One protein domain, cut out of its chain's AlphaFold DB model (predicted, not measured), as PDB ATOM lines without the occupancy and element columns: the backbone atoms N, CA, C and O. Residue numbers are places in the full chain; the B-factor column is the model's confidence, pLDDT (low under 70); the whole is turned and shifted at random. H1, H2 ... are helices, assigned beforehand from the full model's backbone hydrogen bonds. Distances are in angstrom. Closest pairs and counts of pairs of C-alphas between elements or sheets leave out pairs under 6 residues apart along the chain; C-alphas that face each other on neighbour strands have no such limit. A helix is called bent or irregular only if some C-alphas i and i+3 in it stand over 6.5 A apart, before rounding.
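AT A GLANCE: This is residues 2 to 119 of the 128 residues of an uncharacterized protein of Clostridium pasteurianum BC1 (UniProt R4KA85). The model is a long helical hairpin of H1 and H2, two long helices side by side that run opposite ways but meet only loosely, with H3 and H4 packed on the second half of H2, away from the bend of the hairpin. H3 folds back over H2, while H4 crosses H2 steeply; the hairpin makes the longest axis, and residues 40 to 46 stick out at its bend. The printed part has 118 residues with four named helices, H1, H2, H3 and H4 in chain order, and no named strand, and its class is all helix. It is loose, with a radius of gyration of the C-alphas of 17.2 A, and its outline is a rod spanning 58 by 29 by 25 A.

HOW THE PARTS SIT: Start with H1, residues 2 to 35, and compare it with H2, residues 44 to 76: they form a hairpin at a shallow tilt of 17 degrees, opposite ways. They only just touch, with 3 pairs of C-alphas within 8 A, through residues 17 to 25 of H1 and 58 to 66 of H2; the closest C-alphas, of Phe 21 and Ile 62, are 7.0 A apart. H2 is the hub, touching the 3 other helices. Look next at H3, residues 81 to 92, which forms a hairpin with H2 at a steep tilt of 41 degrees, opposite ways; it touches residues 62 to 74 of H2, and the closest C-alphas, of Ala 66 and Val 88, are 5.7 A apart. H4, residues 100 to 119, touches residues 60 to 71 of H2 at a steep tilt of 52 degrees, the same way; the closest C-alphas, of Lys 64 and Ala 110, are 5.6 A apart. The helix packing is mostly crossed, but only just: of these 3 touching pairs, 1 is at a shallow tilt. H3 is near H1 and near H4, and H1 and H4 are apart. In H2 and H3 every O i to N i+4 pair is within hydrogen-bond range; in H1 28 of 30 are, and in H4 14 of 16.

IN THESE COORDINATES: Find C-alpha 2 at (-12.785, 17.254, 111.394); from there H1 runs 48.5 A to C-alpha 35. It is neither bent nor irregular, but only just: C-alphas 8 and 11 are 6.2 A apart. H2 starts at C-alpha 44, at (-9.803, 23.207, 57.461), and runs 47.8 A to C-alpha 76. H3 measures 16.8 A, and H4 runs 29.0 A to C-alpha 119 at (-37.402, 12.625, 92.136).

THE WHOLE: The two C-alphas farthest apart, of Lys 2 and Leu 42, are 59.7 A apart. The printed part has no cut; the link from H2 to H3 is tight, the other two are short. The mean pLDDT of the printed part is 71.5, and residues 2 to 51 and 117 to 119 are under 70.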
ATOM      1  N   LYS A   2     -12.401  16.613 112.677       48.44
ATOM      2  CA  LYS A   2     -12.785  17.254 111.394       48.44
ATOM      3  C   LYS A   2     -11.606  17.496 110.431       48.44
ATOM      4  O   LYS A   2     -11.702  17.158 109.262       48.44
ATOM      5  N   GLU A   3     -10.478  17.980 110.945       49.16
ATOM      6  CA  GLU A   3      -9.237  18.210 110.174       49.16
ATOM      7  C   GLU A   3      -8.660  16.925 109.546       49.16
ATOM      8  O   GLU A   3      -8.177  16.931 108.416       49.16
ATOM      9  N   ILE A   4      -8.775  15.798 110.257       52.34
ATOM     10  CA  ILE A   4      -8.270  14.490 109.813       52.34
ATOM     11  C   ILE A   4      -9.137  13.954 108.666       52.34
ATOM     12  O   ILE A   4      -8.601  13.470 107.675       52.34
ATOM     13  N   ILE A   5     -10.463  14.118 108.756       54.22
ATOM     14  CA  ILE A   5     -11.406  13.734 107.693       54.22
ATOM     15  C   ILE A   5     -11.179  14.581 106.435       54.22
ATOM     16  O   ILE A   5     -11.126  14.036 105.333       54.22
ATOM     17  N   ILE A   6     -10.971  15.892 106.589       51.94
ATOM     18  CA  ILE A   6     -10.724  16.793 105.456       51.94
ATOM     19  C   ILE A   6      -9.435  16.395 104.729       51.94
ATOM     20  O   ILE A   6      -9.455  16.193 103.519       51.94
ATOM     21  N   SER A   7      -8.322  16.210 105.441       48.50
ATOM     22  CA  SER A   7      -7.041  15.940 104.781       48.50
ATOM     23  C   SER A   7      -6.893  14.501 104.267       48.50
ATOM     24  O   SER A   7      -6.232  14.303 103.251       48.50
ATOM     25  N   GLN A   8      -7.475  13.492 104.930       53.09
ATOM     26  CA  GLN A   8      -7.336  12.092 104.499       53.09
ATOM     27  C   GLN A   8      -8.336  11.673 103.422       53.09
ATOM     28  O   GLN A   8      -8.031  10.753 102.671       53.09
ATOM     29  N   ILE A   9      -9.505  12.319 103.326       54.62
ATOM     30  CA  ILE A   9     -10.555  11.924 102.375       54.62
ATOM     31  C   ILE A   9     -10.652  12.898 101.198       54.62
ATOM     32  O   ILE A   9     -10.717  12.444 100.056       54.62
ATOM     33  N   LEU A  10     -10.591  14.225 101.411       50.75
ATOM     34  CA  LEU A  10     -10.716  15.152 100.277       50.75
ATOM     35  C   LEU A  10      -9.513  15.089  99.337       50.75
ATOM     36  O   LEU A  10      -9.712  15.096  98.128       50.75
ATOM     37  N   ILE A  11      -8.284  15.030  99.852       58.69
ATOM     38  CA  ILE A  11      -7.076  15.065  99.011       58.69
ATOM     39  C   ILE A  11      -7.038  13.905  97.997       58.69
ATOM     40  O   ILE A  11      -6.863  14.183  96.808       58.69
ATOM     41  N   PRO A  12      -7.246  12.627  98.381       59.19
ATOM     42  CA  PRO A  12      -7.252  11.537  97.407       59.19
ATOM     43  C   PRO A  12      -8.446  11.588  96.449       59.19
ATOM     44  O   PRO A  12      -8.286  11.239  95.282       59.19
ATOM     45  N   ILE A  13      -9.618  12.065  96.884       60.66
ATOM     46  CA  ILE A  13     -10.794  12.183  96.005       60.66
ATOM     47  C   ILE A  13     -10.595  13.302  94.978       60.66
ATOM     48  O   ILE A  13     -10.782  13.078  93.783       60.66
ATOM     49  N   LEU A  14     -10.141  14.481  95.408       57.16
ATOM     50  CA  LEU A  14      -9.772  15.578  94.511       57.16
ATOM     51  C   LEU A  14      -8.651  15.139  93.558       57.16
ATOM     52  O   LEU A  14      -8.723  15.411  92.362       57.16
ATOM     53  N   GLY A  15      -7.667  14.379  94.047       58.31
ATOM     54  CA  GLY A  15      -6.605  13.787  93.231       58.31
ATOM     55  C   GLY A  15      -7.112  12.787  92.185       58.31
ATOM     56  O   GLY A  15      -6.679  12.838  91.035       58.31
ATOM     57  N   ALA A  16      -8.058  11.914  92.539       61.56
ATOM     58  CA  ALA A  16      -8.686  10.958  91.622       61.56
ATOM     59  C   ALA A  16      -9.549  11.656  90.561       61.56
ATOM     60  O   ALA A  16      -9.570  11.257  89.397       61.56
ATOM     61  N   ILE A  17     -10.224  12.740  90.939       60.19
ATOM     62  CA  ILE A  17     -10.987  13.587  90.023       60.19
ATOM     63  C   ILE A  17     -10.032  14.275  89.034       60.19
ATOM     64  O   ILE A  17     -10.235  14.205  87.821       60.19
ATOM     65  N   ILE A  18      -8.941  14.868  89.529       60.25
ATOM     66  CA  ILE A  18      -7.921  15.522  88.699       60.25
ATOM     67  C   ILE A  18      -7.251  14.524  87.744       60.25
ATOM     68  O   ILE A  18      -7.111  14.828  86.561       60.25
ATOM     69  N   SER A  19      -6.867  13.335  88.213       58.03
ATOM     70  CA  SER A  19      -6.227  12.314  87.371       58.03
ATOM     71  C   SER A  19      -7.185  11.743  86.323       58.03
ATOM     72  O   SER A  19      -6.778  11.521  85.182       58.03
ATOM     73  N   THR A  20      -8.471  11.612  86.657       61.25
ATOM     74  CA  THR A  20      -9.527  11.256  85.698       61.25
ATOM     75  C   THR A  20      -9.660  12.320  84.607       61.25
ATOM     76  O   THR A  20      -9.712  11.980  83.424       61.25
ATOM     77  N   PHE A  21      -9.635  13.608  84.966       59.47
ATOM     78  CA  PHE A  21      -9.646  14.696  83.985       59.47
ATOM     79  C   PHE A  21      -8.408  14.688  83.088       59.47
ATOM     80  O   PHE A  21      -8.544  14.798  81.872       59.47
ATOM     81  N   ILE A  22      -7.215  14.487  83.653       60.59
ATOM     82  CA  ILE A  22      -5.977  14.354  82.873       60.59
ATOM     83  C   ILE A  22      -6.081  13.160  81.916       60.59
ATOM     84  O   ILE A  22      -5.701  13.276  80.753       60.59
ATOM     85  N   GLY A  23      -6.649  12.036  82.361       63.56
ATOM     86  CA  GLY A  23      -6.899  10.862  81.527       63.56
ATOM     87  C   GLY A  23      -7.830  11.157  80.349       63.56
ATOM     88  O   GLY A  23      -7.505  10.800  79.217       63.56
ATOM     89  N   ILE A  24      -8.939  11.865  80.586       57.88
ATOM     90  CA  ILE A  24      -9.886  12.283  79.539       57.88
ATOM     91  C   ILE A  24      -9.201  13.230  78.547       57.88
ATOM     92  O   ILE A  24      -9.227  12.975  77.342       57.88
ATOM     93  N   ILE A  25      -8.528  14.274  79.038       56.41
ATOM     94  CA  ILE A  25      -7.811  15.244  78.198       56.41
ATOM     95  C   ILE A  25      -6.762  14.528  77.340       56.41
ATOM     96  O   ILE A  25      -6.710  14.731  76.130       56.41
ATOM     97  N   THR A  26      -5.970  13.633  77.934       63.12
ATOM     98  CA  THR A  26      -4.902  12.904  77.232       63.12
ATOM     99  C   THR A  26      -5.462  11.914  76.208       63.12
ATOM    100  O   THR A  26      -4.953  11.825  75.089       63.12
ATOM    101  N   TYR A  27      -6.530  11.185  76.549       67.12
ATOM    102  CA  TYR A  27      -7.200  10.248  75.644       67.12
ATOM    103  C   TYR A  27      -7.753  10.961  74.404       67.12
ATOM    104  O   TYR A  27      -7.512  10.520  73.278       67.12
ATOM    105  N   TYR A  28      -8.427  12.099  74.588       62.06
ATOM    106  CA  TYR A  28      -8.990  12.867  73.479       62.06
ATOM    107  C   TYR A  28      -7.940  13.655  72.698       62.06
ATOM    108  O   TYR A  28      -8.011  13.669  71.471       62.06
ATOM    109  N   ALA A  29      -6.918  14.219  73.349       58.25
ATOM    110  CA  ALA A  29      -5.778  14.826  72.659       58.25
ATOM    111  C   ALA A  29      -5.101  13.814  71.723       58.25
ATOM    112  O   ALA A  29      -4.802  14.116  70.568       58.25
ATOM    113  N   ARG A  30      -4.945  12.566  72.187       63.16
ATOM    114  CA  ARG A  30      -4.432  11.460  71.374       63.16
ATOM    115  C   ARG A  30      -5.392  11.074  70.248       63.16
ATOM    116  O   ARG A  30      -4.943  10.765  69.145       63.16
ATOM    117  N   GLN A  31      -6.700  11.112  70.495       63.38
ATOM    118  CA  GLN A  31      -7.716  10.822  69.486       63.38
ATOM    119  C   GLN A  31      -7.760  11.889  68.380       63.38
ATOM    120  O   GLN A  31      -7.819  11.527  67.209       63.38
ATOM    121  N   LEU A  32      -7.672  13.176  68.728       59.91
ATOM    122  CA  LEU A  32      -7.565  14.287  67.777       59.91
ATOM    123  C   LEU A  32      -6.272  14.180  66.963       59.91
ATOM    124  O   LEU A  32      -6.313  14.181  65.735       59.91
ATOM    125  N   TYR A  33      -5.132  13.982  67.627       61.06
ATOM    126  CA  TYR A  33      -3.849  13.813  66.946       61.06
ATOM    127  C   TYR A  33      -3.873  12.650  65.935       61.06
ATOM    128  O   TYR A  33      -3.403  12.790  64.806       61.06
ATOM    129  N   ASN A  34      -4.482  11.517  66.299       64.06
ATOM    130  CA  ASN A  34      -4.594  10.359  65.410       64.06
ATOM    131  C   ASN A  34      -5.623  10.546  64.281       64.06
ATOM    132  O   ASN A  34      -5.401  10.042  63.183       64.06
ATOM    133  N   LYS A  35      -6.726  11.269  64.516       59.97
ATOM    134  CA  LYS A  35      -7.776  11.522  63.512       59.97
ATOM    135  C   LYS A  35      -7.357  12.515  62.423       59.97
ATOM    136  O   LYS A  35      -7.978  12.535  61.364       59.97
ATOM    137  N   HIS A  36      -6.317  13.319  62.654       59.22
ATOM    138  CA  HIS A  36      -5.956  14.440  61.775       59.22
ATOM    139  C   HIS A  36      -4.608  14.291  61.055       59.22
ATOM    140  O   HIS A  36      -4.174  15.220  60.382       59.22
ATOM    141  N   LYS A  37      -3.977  13.107  61.099       56.72
ATOM    142  CA  LYS A  37      -2.717  12.824  60.378       56.72
ATOM    143  C   LYS A  37      -2.812  12.869  58.841       56.72
ATOM    144  O   LYS A  37      -1.771  12.779  58.200       56.72
ATOM    145  N   GLY A  38      -4.005  12.989  58.243       58.28
ATOM    146  CA  GLY A  38      -4.196  12.754  56.802       58.28
ATOM    147  C   GLY A  38      -5.085  13.715  56.003       58.28
ATOM    148  O   GLY A  38      -5.337  13.407  54.844       58.28
ATOM    149  N   PHE A  39      -5.575  14.842  56.539       54.50
ATOM    150  CA  PHE A  39      -6.541  15.682  55.801       54.50
ATOM    151  C   PHE A  39      -5.971  17.032  55.333       54.50
ATOM    152  O   PHE A  39      -5.765  17.960  56.111       54.50
ATOM    153  N   LEU A  40      -5.717  17.109  54.023       54.41
ATOM    154  CA  LEU A  40      -5.220  18.266  53.277       54.41
ATOM    155  C   LEU A  40      -6.290  19.364  53.131       54.41
ATOM    156  O   LEU A  40      -7.389  19.105  52.651       54.41
ATOM    157  N   GLN A  41      -5.899  20.579  53.531       51.41
ATOM    158  CA  GLN A  41      -6.282  21.960  53.154       51.41
ATOM    159  C   GLN A  41      -7.740  22.351  52.795       51.41
ATOM    160  O   GLN A  41      -8.108  23.478  53.105       51.41
ATOM    161  N   LEU A  42      -8.604  21.494  52.245       51.22
ATOM    162  CA  LEU A  42      -9.994  21.851  51.896       51.22
ATOM    163  C   LEU A  42     -11.007  21.626  53.033       51.22
ATOM    164  O   LEU A  42     -12.065  22.241  53.034       51.22
ATOM    165  N   GLN A  43     -10.670  20.822  54.044       52.69
ATOM    166  CA  GLN A  43     -11.531  20.597  55.216       52.69
ATOM    167  C   GLN A  43     -11.196  21.487  56.416       52.69
ATOM    168  O   GLN A  43     -11.753  21.287  57.487       52.69
ATOM    169  N   GLN A  44     -10.290  22.464  56.291       55.12
ATOM    170  CA  GLN A  44      -9.803  23.207  57.461       55.12
ATOM    171  C   GLN A  44     -10.917  23.911  58.247       55.12
ATOM    172  O   GLN A  44     -10.885  23.882  59.470       55.12
ATOM    173  N   GLN A  45     -11.921  24.493  57.587       58.44
ATOM    174  CA  GLN A  45     -13.016  25.170  58.295       58.44
ATOM    175  C   GLN A  45     -13.948  24.192  59.019       58.44
ATOM    176  O   GLN A  45     -14.257  24.410  60.188       58.44
ATOM    177  N   GLU A  46     -14.353  23.100  58.369       63.91
ATOM    178  CA  GLU A  46     -15.152  22.043  59.006       63.91
ATOM    179  C   GLU A  46     -14.379  21.380  60.147       63.91
ATOM    180  O   GLU A  46     -14.929  21.087  61.206       63.91
ATOM    181  N   LEU A  47     -13.074  21.204  59.953       61.59
ATOM    182  CA  LEU A  47     -12.165  20.663  60.943       61.59
ATOM    183  C   LEU A  47     -12.046  21.585  62.160       61.59
ATOM    184  O   LEU A  47     -12.164  21.111  63.285       61.59
ATOM    185  N   ILE A  48     -11.873  22.893  61.959       60.66
ATOM    186  CA  ILE A  48     -11.815  23.889  63.039       60.66
ATOM    187  C   ILE A  48     -13.151  23.959  63.786       60.66
ATOM    188  O   ILE A  48     -13.156  23.972  65.017       60.66
ATOM    189  N   GLN A  49     -14.282  23.952  63.074       67.88
ATOM    190  CA  GLN A  49     -15.608  23.931  63.698       67.88
ATOM    191  C   GLN A  49     -15.808  22.668  64.536       67.88
ATOM    192  O   GLN A  49     -16.244  22.745  65.683       67.88
ATOM    193  N   LYS A  50     -15.428  21.505  64.000       67.06
ATOM    194  CA  LYS A  50     -15.536  20.231  64.705       67.06
ATOM    195  C   LYS A  50     -14.626  20.168  65.930       67.06
ATOM    196  O   LYS A  50     -15.078  19.740  66.983       67.06
ATOM    197  N   ILE A  51     -13.395  20.671  65.827       67.31
ATOM    198  CA  ILE A  51     -12.482  20.816  66.971       67.31
ATOM    199  C   ILE A  51     -13.091  21.743  68.033       67.31
ATOM    200  O   ILE A  51     -13.008  21.440  69.221       67.31
ATOM    201  N   GLY A  52     -13.728  22.845  67.626       71.12
ATOM    202  CA  GLY A  52     -14.430  23.752  68.536       71.12
ATOM    203  C   GLY A  52     -15.584  23.070  69.279       71.12
ATOM    204  O   GLY A  52     -15.692  23.208  70.496       71.12
ATOM    205  N   ILE A  53     -16.395  22.283  68.568       74.44
ATOM    206  CA  ILE A  53     -17.501  21.499  69.143       74.44
ATOM    207  C   ILE A  53     -16.974  20.413  70.089       74.44
ATOM    208  O   ILE A  53     -17.490  20.254  71.194       74.44
ATOM    209  N   ASP A  54     -15.934  19.683  69.689       76.06
ATOM    210  CA  ASP A  54     -15.333  18.631  70.509       76.06
ATOM    211  C   ASP A  54     -14.725  19.218  71.792       76.06
ATOM    212  O   ASP A  54     -14.944  18.678  72.878       76.06
ATOM    213  N   LYS A  55     -14.036  20.364  71.696       76.38
ATOM    214  CA  LYS A  55     -13.508  21.089  72.859       76.38
ATOM    215  C   LYS A  55     -14.629  21.558  73.787       76.38
ATOM    216  O   LYS A  55     -14.557  21.315  74.986       76.38
ATOM    217  N   TYR A  56     -15.690  22.150  73.236       78.88
ATOM    218  CA  TYR A  56     -16.865  22.553  74.009       78.88
ATOM    219  C   TYR A  56     -17.500  21.364  74.747       78.88
ATOM    220  O   TYR A  56     -17.797  21.452  75.936       78.88
ATOM    221  N   ASN A  57     -17.660  20.223  74.076       78.25
ATOM    222  CA  ASN A  57     -18.227  19.020  74.685       78.25
ATOM    223  C   ASN A  57     -17.343  18.468  75.809       78.25
ATOM    224  O   ASN A  57     -17.863  18.024  76.833       78.25
ATOM    225  N   ILE A  58     -16.019  18.514  75.644       80.06
ATOM    226  CA  ILE A  58     -15.067  18.144  76.699       80.06
ATOM    227  C   ILE A  58     -15.225  19.080  77.900       80.06
ATOM    228  O   ILE A  58     -15.371  18.595  79.022       80.06
ATOM    229  N   ASP A  59     -15.271  20.391  77.671       81.69
ATOM    230  CA  ASP A  59     -15.445  21.385  78.732       81.69
ATOM    231  C   ASP A  59     -16.768  21.161  79.494       81.69
ATOM    232  O   ASP A  59     -16.795  21.162  80.727       81.69
ATOM    233  N   VAL A  60     -17.860  20.851  78.784       84.00
ATOM    234  CA  VAL A  60     -19.152  20.477  79.388       84.00
ATOM    235  C   VAL A  60     -19.030  19.215  80.249       84.00
ATOM    236  O   VAL A  60     -19.563  19.177  81.361       84.00
ATOM    237  N   VAL A  61     -18.335  18.177  79.772       82.75
ATOM    238  CA  VAL A  61     -18.114  16.932  80.530       82.75
ATOM    239  C   VAL A  61     -17.307  17.199  81.798       82.75
ATOM    240  O   VAL A  61     -17.656  16.674  82.859       82.75
ATOM    241  N   ILE A  62     -16.273  18.040  81.714       82.06
ATOM    242  CA  ILE A  62     -15.457  18.440  82.864       82.06
ATOM    243  C   ILE A  62     -16.343  19.067  83.944       82.06
ATOM    244  O   ILE A  62     -16.342  18.611  85.091       82.06
ATOM    245  N   ILE A  63     -17.169  20.044  83.562       85.25
ATOM    246  CA  ILE A  63     -18.057  20.751  84.490       85.25
ATOM    247  C   ILE A  63     -19.101  19.806  85.092       85.25
ATOM    248  O   ILE A  63     -19.288  19.792  86.309       85.25
ATOM    249  N   LYS A  64     -19.756  18.970  84.277       85.38
ATOM    250  CA  LYS A  64     -20.770  18.022  84.769       85.38
ATOM    251  C   LYS A  64     -20.199  17.021  85.773       85.38
ATOM    252  O   LYS A  64     -20.849  16.724  86.775       85.38
ATOM    253  N   ASN A  65     -18.996  16.509  85.526       81.88
ATOM    254  CA  ASN A  65     -18.342  15.571  86.435       81.88
ATOM    255  C   ASN A  65     -17.933  16.246  87.749       81.88
ATOM    256  O   ASN A  65     -18.139  15.666  88.814       81.88
ATOM    257  N   ALA A  66     -17.432  17.485  87.688       83.69
ATOM    258  CA  ALA A  66     -17.134  18.270  88.884       83.69
ATOM    259  C   ALA A  66     -18.395  18.508  89.731       83.69
ATOM    260  O   ALA A  66     -18.375  18.279  90.939       83.69
ATOM    261  N   VAL A  67     -19.516  18.881  89.102       88.12
ATOM    262  CA  VAL A  67     -20.803  19.052  89.795       88.12
ATOM    263  C   VAL A  67     -21.259  17.757  90.462       88.12
ATOM    264  O   VAL A  67     -21.604  17.782  91.638       88.12
ATOM    265  N   LYS A  68     -21.222  16.618  89.759       84.31
ATOM    266  CA  LYS A  68     -21.611  15.316  90.332       84.31
ATOM    267  C   LYS A  68     -20.780  14.962  91.565       84.31
ATOM    268  O   LYS A  68     -21.344  14.579  92.588       84.31
ATOM    269  N   ALA A  69     -19.463  15.135  91.482       80.50
ATOM    270  CA  ALA A  69     -18.563  14.854  92.592       80.50
ATOM    271  C   ALA A  69     -18.832  15.769  93.797       80.50
ATOM    272  O   ALA A  69     -18.922  15.298  94.929       80.50
ATOM    273  N   VAL A  70     -19.004  17.070  93.561       84.38
ATOM    274  CA  VAL A  70     -19.249  18.038  94.636       84.38
ATOM    275  C   VAL A  70     -20.641  17.884  95.249       84.38
ATOM    276  O   VAL A  70     -20.788  18.054  96.455       84.38
ATOM    277  N   GLU A  71     -21.661  17.529  94.468       85.00
ATOM    278  CA  GLU A  71     -22.992  17.213  94.998       85.00
ATOM    279  C   GLU A  71     -22.964  15.971  95.896       85.00
ATOM    280  O   GLU A  71     -23.568  15.980  96.969       85.00
ATOM    281  N   GLN A  72     -22.215  14.932  95.510       79.69
ATOM    282  CA  GLN A  72     -22.037  13.744  96.342       79.69
ATOM    283  C   GLN A  72     -21.289  14.073  97.644       79.69
ATOM    284  O   GLN A  72     -21.805  13.811  98.729       79.69
ATOM    285  N   LEU A  73     -20.121  14.714  97.550       75.06
ATOM    286  CA  LEU A  73     -19.321  15.092  98.721       75.06
ATOM    287  C   LEU A  73     -20.070  16.054  99.637       75.06
ATOM    288  O   LEU A  73     -20.054  15.905 100.856       75.06
ATOM    289  N   GLY A  74     -20.754  17.032  99.051       79.75
ATOM    290  CA  GLY A  74     -21.521  17.999  99.808       79.75
ATOM    291  C   GLY A  74     -22.706  17.375 100.531       79.75
ATOM    292  O   GLY A  74     -23.041  17.823 101.618       79.75
ATOM    293  N   LYS A  75     -23.295  16.304  99.990       79.94
ATOM    294  CA  LYS A  75     -24.305  15.515 100.704       79.94
ATOM    295  C   LYS A  75     -23.699  14.717 101.861       79.94
ATOM    296  O   LYS A  75     -24.298  14.658 102.923       79.94
ATOM    297  N   GLU A  76     -22.537  14.104 101.661       78.12
ATOM    298  CA  GLU A  76     -21.855  13.308 102.695       78.12
ATOM    299  C   GLU A  76     -21.326  14.164 103.861       78.12
ATOM    300  O   GLU A  76     -21.099  13.644 104.950       78.12
ATOM    301  N   ASN A  77     -21.139  15.469 103.642       77.06
ATOM    302  CA  ASN A  77     -20.512  16.391 104.592       77.06
ATOM    303  C   ASN A  77     -21.404  17.589 104.981       77.06
ATOM    304  O   ASN A  77     -20.893  18.564 105.535       77.06
ATOM    305  N   ASP A  78     -22.701  17.547 104.660       84.25
ATOM    306  CA  ASP A  78     -23.679  18.617 104.923       84.25
ATOM    307  C   ASP A  78     -23.230  20.015 104.443       84.25
ATOM    308  O   ASP A  78     -23.383  21.034 105.123       84.25
ATOM    309  N   TRP A  79     -22.648  20.090 103.244       85.50
ATOM    310  CA  TRP A  79     -22.211  21.352 102.650       85.50
ATOM    311  C   TRP A  79     -23.385  22.193 102.156       85.50
ATOM    312  O   TRP A  79     -24.322  21.714 101.512       85.50
ATOM    313  N   THR A  80     -23.273  23.503 102.360       88.94
ATOM    314  CA  THR A  80     -24.219  24.473 101.811       88.94
ATOM    315  C   THR A  80     -24.115  24.555 100.286       88.94
ATOM    316  O   THR A  80     -23.072  24.275  99.686       88.94
ATOM    317  N   GLY A  81     -25.196  24.992  99.631       84.81
ATOM    318  CA  GLY A  81     -25.218  25.190  98.176       84.81
ATOM    319  C   GLY A  81     -24.136  26.154  97.678       84.81
ATOM    320  O   GLY A  81     -23.517  25.905  96.647       84.81
ATOM    321  N   THR A  82     -23.849  27.208  98.442       86.62
ATOM    322  CA  THR A  82     -22.785  28.176  98.138       86.62
ATOM    323  C   THR A  82     -21.393  27.559  98.228       86.62
ATOM    324  O   THR A  82     -20.582  27.777  97.331       86.62
ATOM    325  N   PHE A  83     -21.127  26.736  99.247       84.50
ATOM    326  CA  PHE A  83     -19.836  26.058  99.384       84.50
ATOM    327  C   PHE A  83     -19.616  25.019  98.275       84.50
ATOM    328  O   PHE A  83     -18.537  24.953  97.681       84.50
ATOM    329  N   LYS A  84     -20.668  24.270  97.917       86.00
ATOM    330  CA  LYS A  84     -20.653  23.385  96.745       86.00
ATOM    331  C   LYS A  84     -20.327  24.162  95.467       86.00
ATOM    332  O   LYS A  84     -19.426  23.777  94.730       86.00
ATOM    333  N   HIS A  85     -20.989  25.292  95.232       86.25
ATOM    334  CA  HIS A  85     -20.726  26.115  94.052       86.25
ATOM    335  C   HIS A  85     -19.261  26.577  93.978       86.25
ATOM    336  O   HIS A  85     -18.620  26.380  92.947       86.25
ATOM    337  N   SER A  86     -18.689  27.086  95.078       84.44
ATOM    338  CA  SER A  86     -17.276  27.496  95.098       84.44
ATOM    339  C   SER A  86     -16.310  26.342  94.827       84.44
ATOM    340  O   SER A  86     -15.319  26.528  94.128       84.44
ATOM    341  N   LYS A  87     -16.609  25.133  95.322       83.94
ATOM    342  CA  LYS A  87     -15.764  23.952  95.089       83.94
ATOM    343  C   LYS A  87     -15.844  23.431  93.663       83.94
ATOM    344  O   LYS A  87     -14.836  22.964  93.141       83.94
ATOM    345  N   VAL A  88     -17.002  23.547  93.012       86.44
ATOM    346  CA  VAL A  88     -17.110  23.261  91.575       86.44
ATOM    347  C   VAL A  88     -16.238  24.229  90.782       86.44
ATOM    348  O   VAL A  88     -15.475  23.767  89.941       86.44
ATOM    349  N   LEU A  89     -16.303  25.534  91.074       86.81
ATOM    350  CA  LEU A  89     -15.476  26.540  90.400       86.81
ATOM    351  C   LEU A  89     -13.976  26.280  90.599       86.81
ATOM    352  O   LEU A  89     -13.224  26.292  89.631       86.81
ATOM    353  N   GLU A  90     -13.552  25.957  91.823       83.50
ATOM    354  CA  GLU A  90     -12.162  25.591  92.136       83.50
ATOM    355  C   GLU A  90     -11.694  24.357  91.345       83.50
ATOM    356  O   GLU A  90     -10.575  24.320  90.840       83.50
ATOM    357  N   LEU A  91     -12.563  23.354  91.187       78.88
ATOM    358  CA  LEU A  91     -12.246  22.123  90.463       78.88
ATOM    359  C   LEU A  91     -12.107  22.305  88.953       78.88
ATOM    360  O   LEU A  91     -11.399  21.512  88.337       78.88
ATOM    361  N   ILE A  92     -12.800  23.278  88.361       81.69
ATOM    362  CA  ILE A  92     -12.802  23.519  86.908       81.69
ATOM    363  C   ILE A  92     -11.928  24.703  86.492       81.69
ATOM    364  O   ILE A  92     -11.764  24.924  85.291       81.69
ATOM    365  N   ALA A  93     -11.379  25.443  87.458       78.88
ATOM    366  CA  ALA A  93     -10.475  26.557  87.214       78.88
ATOM    367  C   ALA A  93      -9.345  26.129  86.267       78.88
ATOM    368  O   ALA A  93      -8.750  25.061  86.437       78.88
ATOM    369  N   ASP A  94      -9.115  26.936  85.230       76.19
ATOM    370  CA  ASP A  94      -8.102  26.733  84.185       76.19
ATOM    371  C   ASP A  94      -8.222  25.426  83.376       76.19
ATOM    372  O   ASP A  94      -7.325  25.074  82.608       76.19
ATOM    373  N   LYS A  95      -9.331  24.685  83.515       73.00
ATOM    374  CA  LYS A  95      -9.563  23.415  82.803       73.00
ATOM    375  C   LYS A  95     -10.531  23.536  81.636       73.00
ATOM    376  O   LYS A  95     -10.680  22.564  80.900       73.00
ATOM    377  N   THR A  96     -11.189  24.683  81.476       79.19
ATOM    378  CA  THR A  96     -12.164  24.925  80.406       79.19
ATOM    379  C   THR A  96     -11.833  26.208  79.654       79.19
ATOM    380  O   THR A  96     -11.202  27.116  80.194       79.19
ATOM    381  N   GLY A  97     -12.234  26.285  78.384       80.06
ATOM    382  CA  GLY A  97     -12.131  27.502  77.574       80.06
ATOM    383  C   GLY A  97     -13.431  28.303  77.514       80.06
ATOM    384  O   GLY A  97     -13.615  29.062  76.563       80.06
ATOM    385  N   LEU A  98     -14.353  28.069  78.449       84.19
ATOM    386  CA  LEU A  98     -15.705  28.623  78.434       84.19
ATOM    387  C   LEU A  98     -15.779  29.951  79.186       84.19
ATOM    388  O   LEU A  98     -14.993  30.209  80.093       84.19
ATOM    389  N   THR A  99     -16.758  30.780  78.828       86.50
ATOM    390  CA  THR A  99     -17.040  32.013  79.569       86.50
ATOM    391  C   THR A  99     -17.716  31.713  80.906       86.50
ATOM    392  O   THR A  99     -18.385  30.688  81.063       86.50
ATOM    393  N   ASP A 100     -17.620  32.648  81.852       82.94
ATOM    394  CA  ASP A 100     -18.263  32.535  83.167       82.94
ATOM    395  C   ASP A 100     -19.774  32.273  83.063       82.94
ATOM    396  O   ASP A 100     -20.331  31.471  83.815       82.94
ATOM    397  N   GLU A 101     -20.444  32.890  82.086       84.69
ATOM    398  CA  GLU A 101     -21.871  32.680  81.827       84.69
ATOM    399  C   GLU A 101     -22.167  31.251  81.345       84.69
ATOM    400  O   GLU A 101     -23.107  30.604  81.817       84.69
ATOM    401  N   GLN A 102     -21.355  30.723  80.425       85.50
ATOM    402  CA  GLN A 102     -21.492  29.346  79.947       85.50
ATOM    403  C   GLN A 102     -21.254  28.353  81.084       85.50
ATOM    404  O   GLN A 102     -22.046  27.427  81.271       85.50
ATOM    405  N   ILE A 103     -20.207  28.580  81.878       86.38
ATOM    406  CA  ILE A 103     -19.887  27.782  83.063       86.38
ATOM    407  C   ILE A 103     -21.071  27.784  84.032       86.38
ATOM    408  O   ILE A 103     -21.543  26.716  84.425       86.38
ATOM    409  N   TYR A 104     -21.605  28.960  84.365       87.75
ATOM    410  CA  TYR A 104     -22.754  29.107  85.255       87.75
ATOM    411  C   TYR A 104     -23.976  28.317  84.761       87.75
ATOM    412  O   TYR A 104     -24.581  27.557  85.525       87.75
ATOM    413  N   ASN A 105     -24.315  28.438  83.475       88.75
ATOM    414  CA  ASN A 105     -25.459  27.748  82.880       88.75
ATOM    415  C   ASN A 105     -25.287  26.221  82.879       88.75
ATOM    416  O   ASN A 105     -26.231  25.495  83.208       88.75
ATOM    417  N   ILE A 106     -24.084  25.724  82.575       89.81
ATOM    418  CA  ILE A 106     -23.781  24.287  82.605       89.81
ATOM    419  C   ILE A 106     -23.842  23.756  84.041       89.81
ATOM    420  O   ILE A 106     -24.452  22.709  84.265       89.81
ATOM    421  N   ILE A 107     -23.278  24.476  85.021       89.69
ATOM    422  CA  ILE A 107     -23.352  24.105  86.443       89.69
ATOM    423  C   ILE A 107     -24.810  24.012  86.884       89.69
ATOM    424  O   ILE A 107     -25.220  22.996  87.443       89.69
ATOM    425  N   LYS A 108     -25.611  25.041  86.598       88.19
ATOM    426  CA  LYS A 108     -27.035  25.071  86.945       88.19
ATOM    427  C   LYS A 108     -27.781  23.880  86.344       88.19
ATOM    428  O   LYS A 108     -28.504  23.189  87.062       88.19
ATOM    429  N   GLY A 109     -27.578  23.603  85.056       87.00
ATOM    430  CA  GLY A 109     -28.179  22.452  84.380       87.00
ATOM    431  C   GLY A 109     -27.749  21.114  84.990       87.00
ATOM    432  O   GLY A 109     -28.586  20.249  85.230       87.00
ATOM    433  N   ALA A 110     -26.465  20.956  85.306       87.00
ATOM    434  CA  ALA A 110     -25.931  19.744  85.923       87.00
ATOM    435  C   ALA A 110     -26.465  19.523  87.350       87.00
ATOM    436  O   ALA A 110     -26.808  18.399  87.709       87.00
ATOM    437  N   VAL A 111     -26.594  20.587  88.151       88.38
ATOM    438  CA  VAL A 111     -27.204  20.528  89.492       88.38
ATOM    439  C   VAL A 111     -28.670  20.111  89.390       88.38
ATOM    440  O   VAL A 111     -29.133  19.285  90.178       88.38
ATOM    441  N   LEU A 112     -29.408  20.646  88.412       87.38
ATOM    442  CA  LEU A 112     -30.783  20.221  88.147       87.38
ATOM    443  C   LEU A 112     -30.843  18.748  87.732       87.38
ATOM    444  O   LEU A 112     -31.693  18.034  88.247       87.38
ATOM    445  N   GLU A 113     -29.947  18.275  86.865       84.06
ATOM    446  CA  GLU A 113     -29.873  16.869  86.435       84.06
ATOM    447  C   GLU A 113     -29.673  15.929  87.638       84.06
ATOM    448  O   GLU A 113     -30.456  14.999  87.840       84.06
ATOM    449  N   VAL A 114     -28.695  16.226  88.501       80.81
ATOM    450  CA  VAL A 114     -28.406  15.446  89.719       80.81
ATOM    451  C   VAL A 114     -29.601  15.426  90.678       80.81
ATOM    452  O   VAL A 114     -29.943  14.379  91.227       80.81
ATOM    453  N   ASN A 115     -30.274  16.565  90.854       77.06
ATOM    454  CA  ASN A 115     -31.424  16.671  91.750       77.06
ATOM    455  C   ASN A 115     -32.729  16.126  91.145       77.06
ATOM    456  O   ASN A 115     -33.600  15.691  91.891       77.06
ATOM    457  N   SER A 116     -32.880  16.107  89.821       71.69
ATOM    458  CA  SER A 116     -34.077  15.582  89.145       71.69
ATOM    459  C   SER A 116     -34.069  14.056  89.090       71.69
ATOM    460  O   SER A 116     -35.112  13.439  89.290       71.69
ATOM    461  N   LEU A 117     -32.890  13.435  88.936       53.66
ATOM    462  CA  LEU A 117     -32.718  11.982  89.079       53.66
ATOM    463  C   LEU A 117     -33.196  11.469  90.452       53.66
ATOM    464  O   LEU A 117     -33.663  10.341  90.558       53.66
ATOM    465  N   LYS A 118     -33.161  12.315  91.490       50.41
ATOM    466  CA  LYS A 118     -33.666  12.002  92.836       50.41
ATOM    467  C   LYS A 118     -35.192  11.853  92.892       50.41
ATOM    468  O   LYS A 118     -35.691  11.059  93.684       50.41
ATOM    469  N   ASN A 119     -35.936  12.596  92.070       46.31
ATOM    470  CA  ASN A 119     -37.402  12.625  92.136       46.31
ATOM    471  C   ASN A 119     -38.061  11.445  91.404       46.31
ATOM    472  O   ASN A 119     -39.195  11.097  91.716       46.31
TER     473      ASN A 119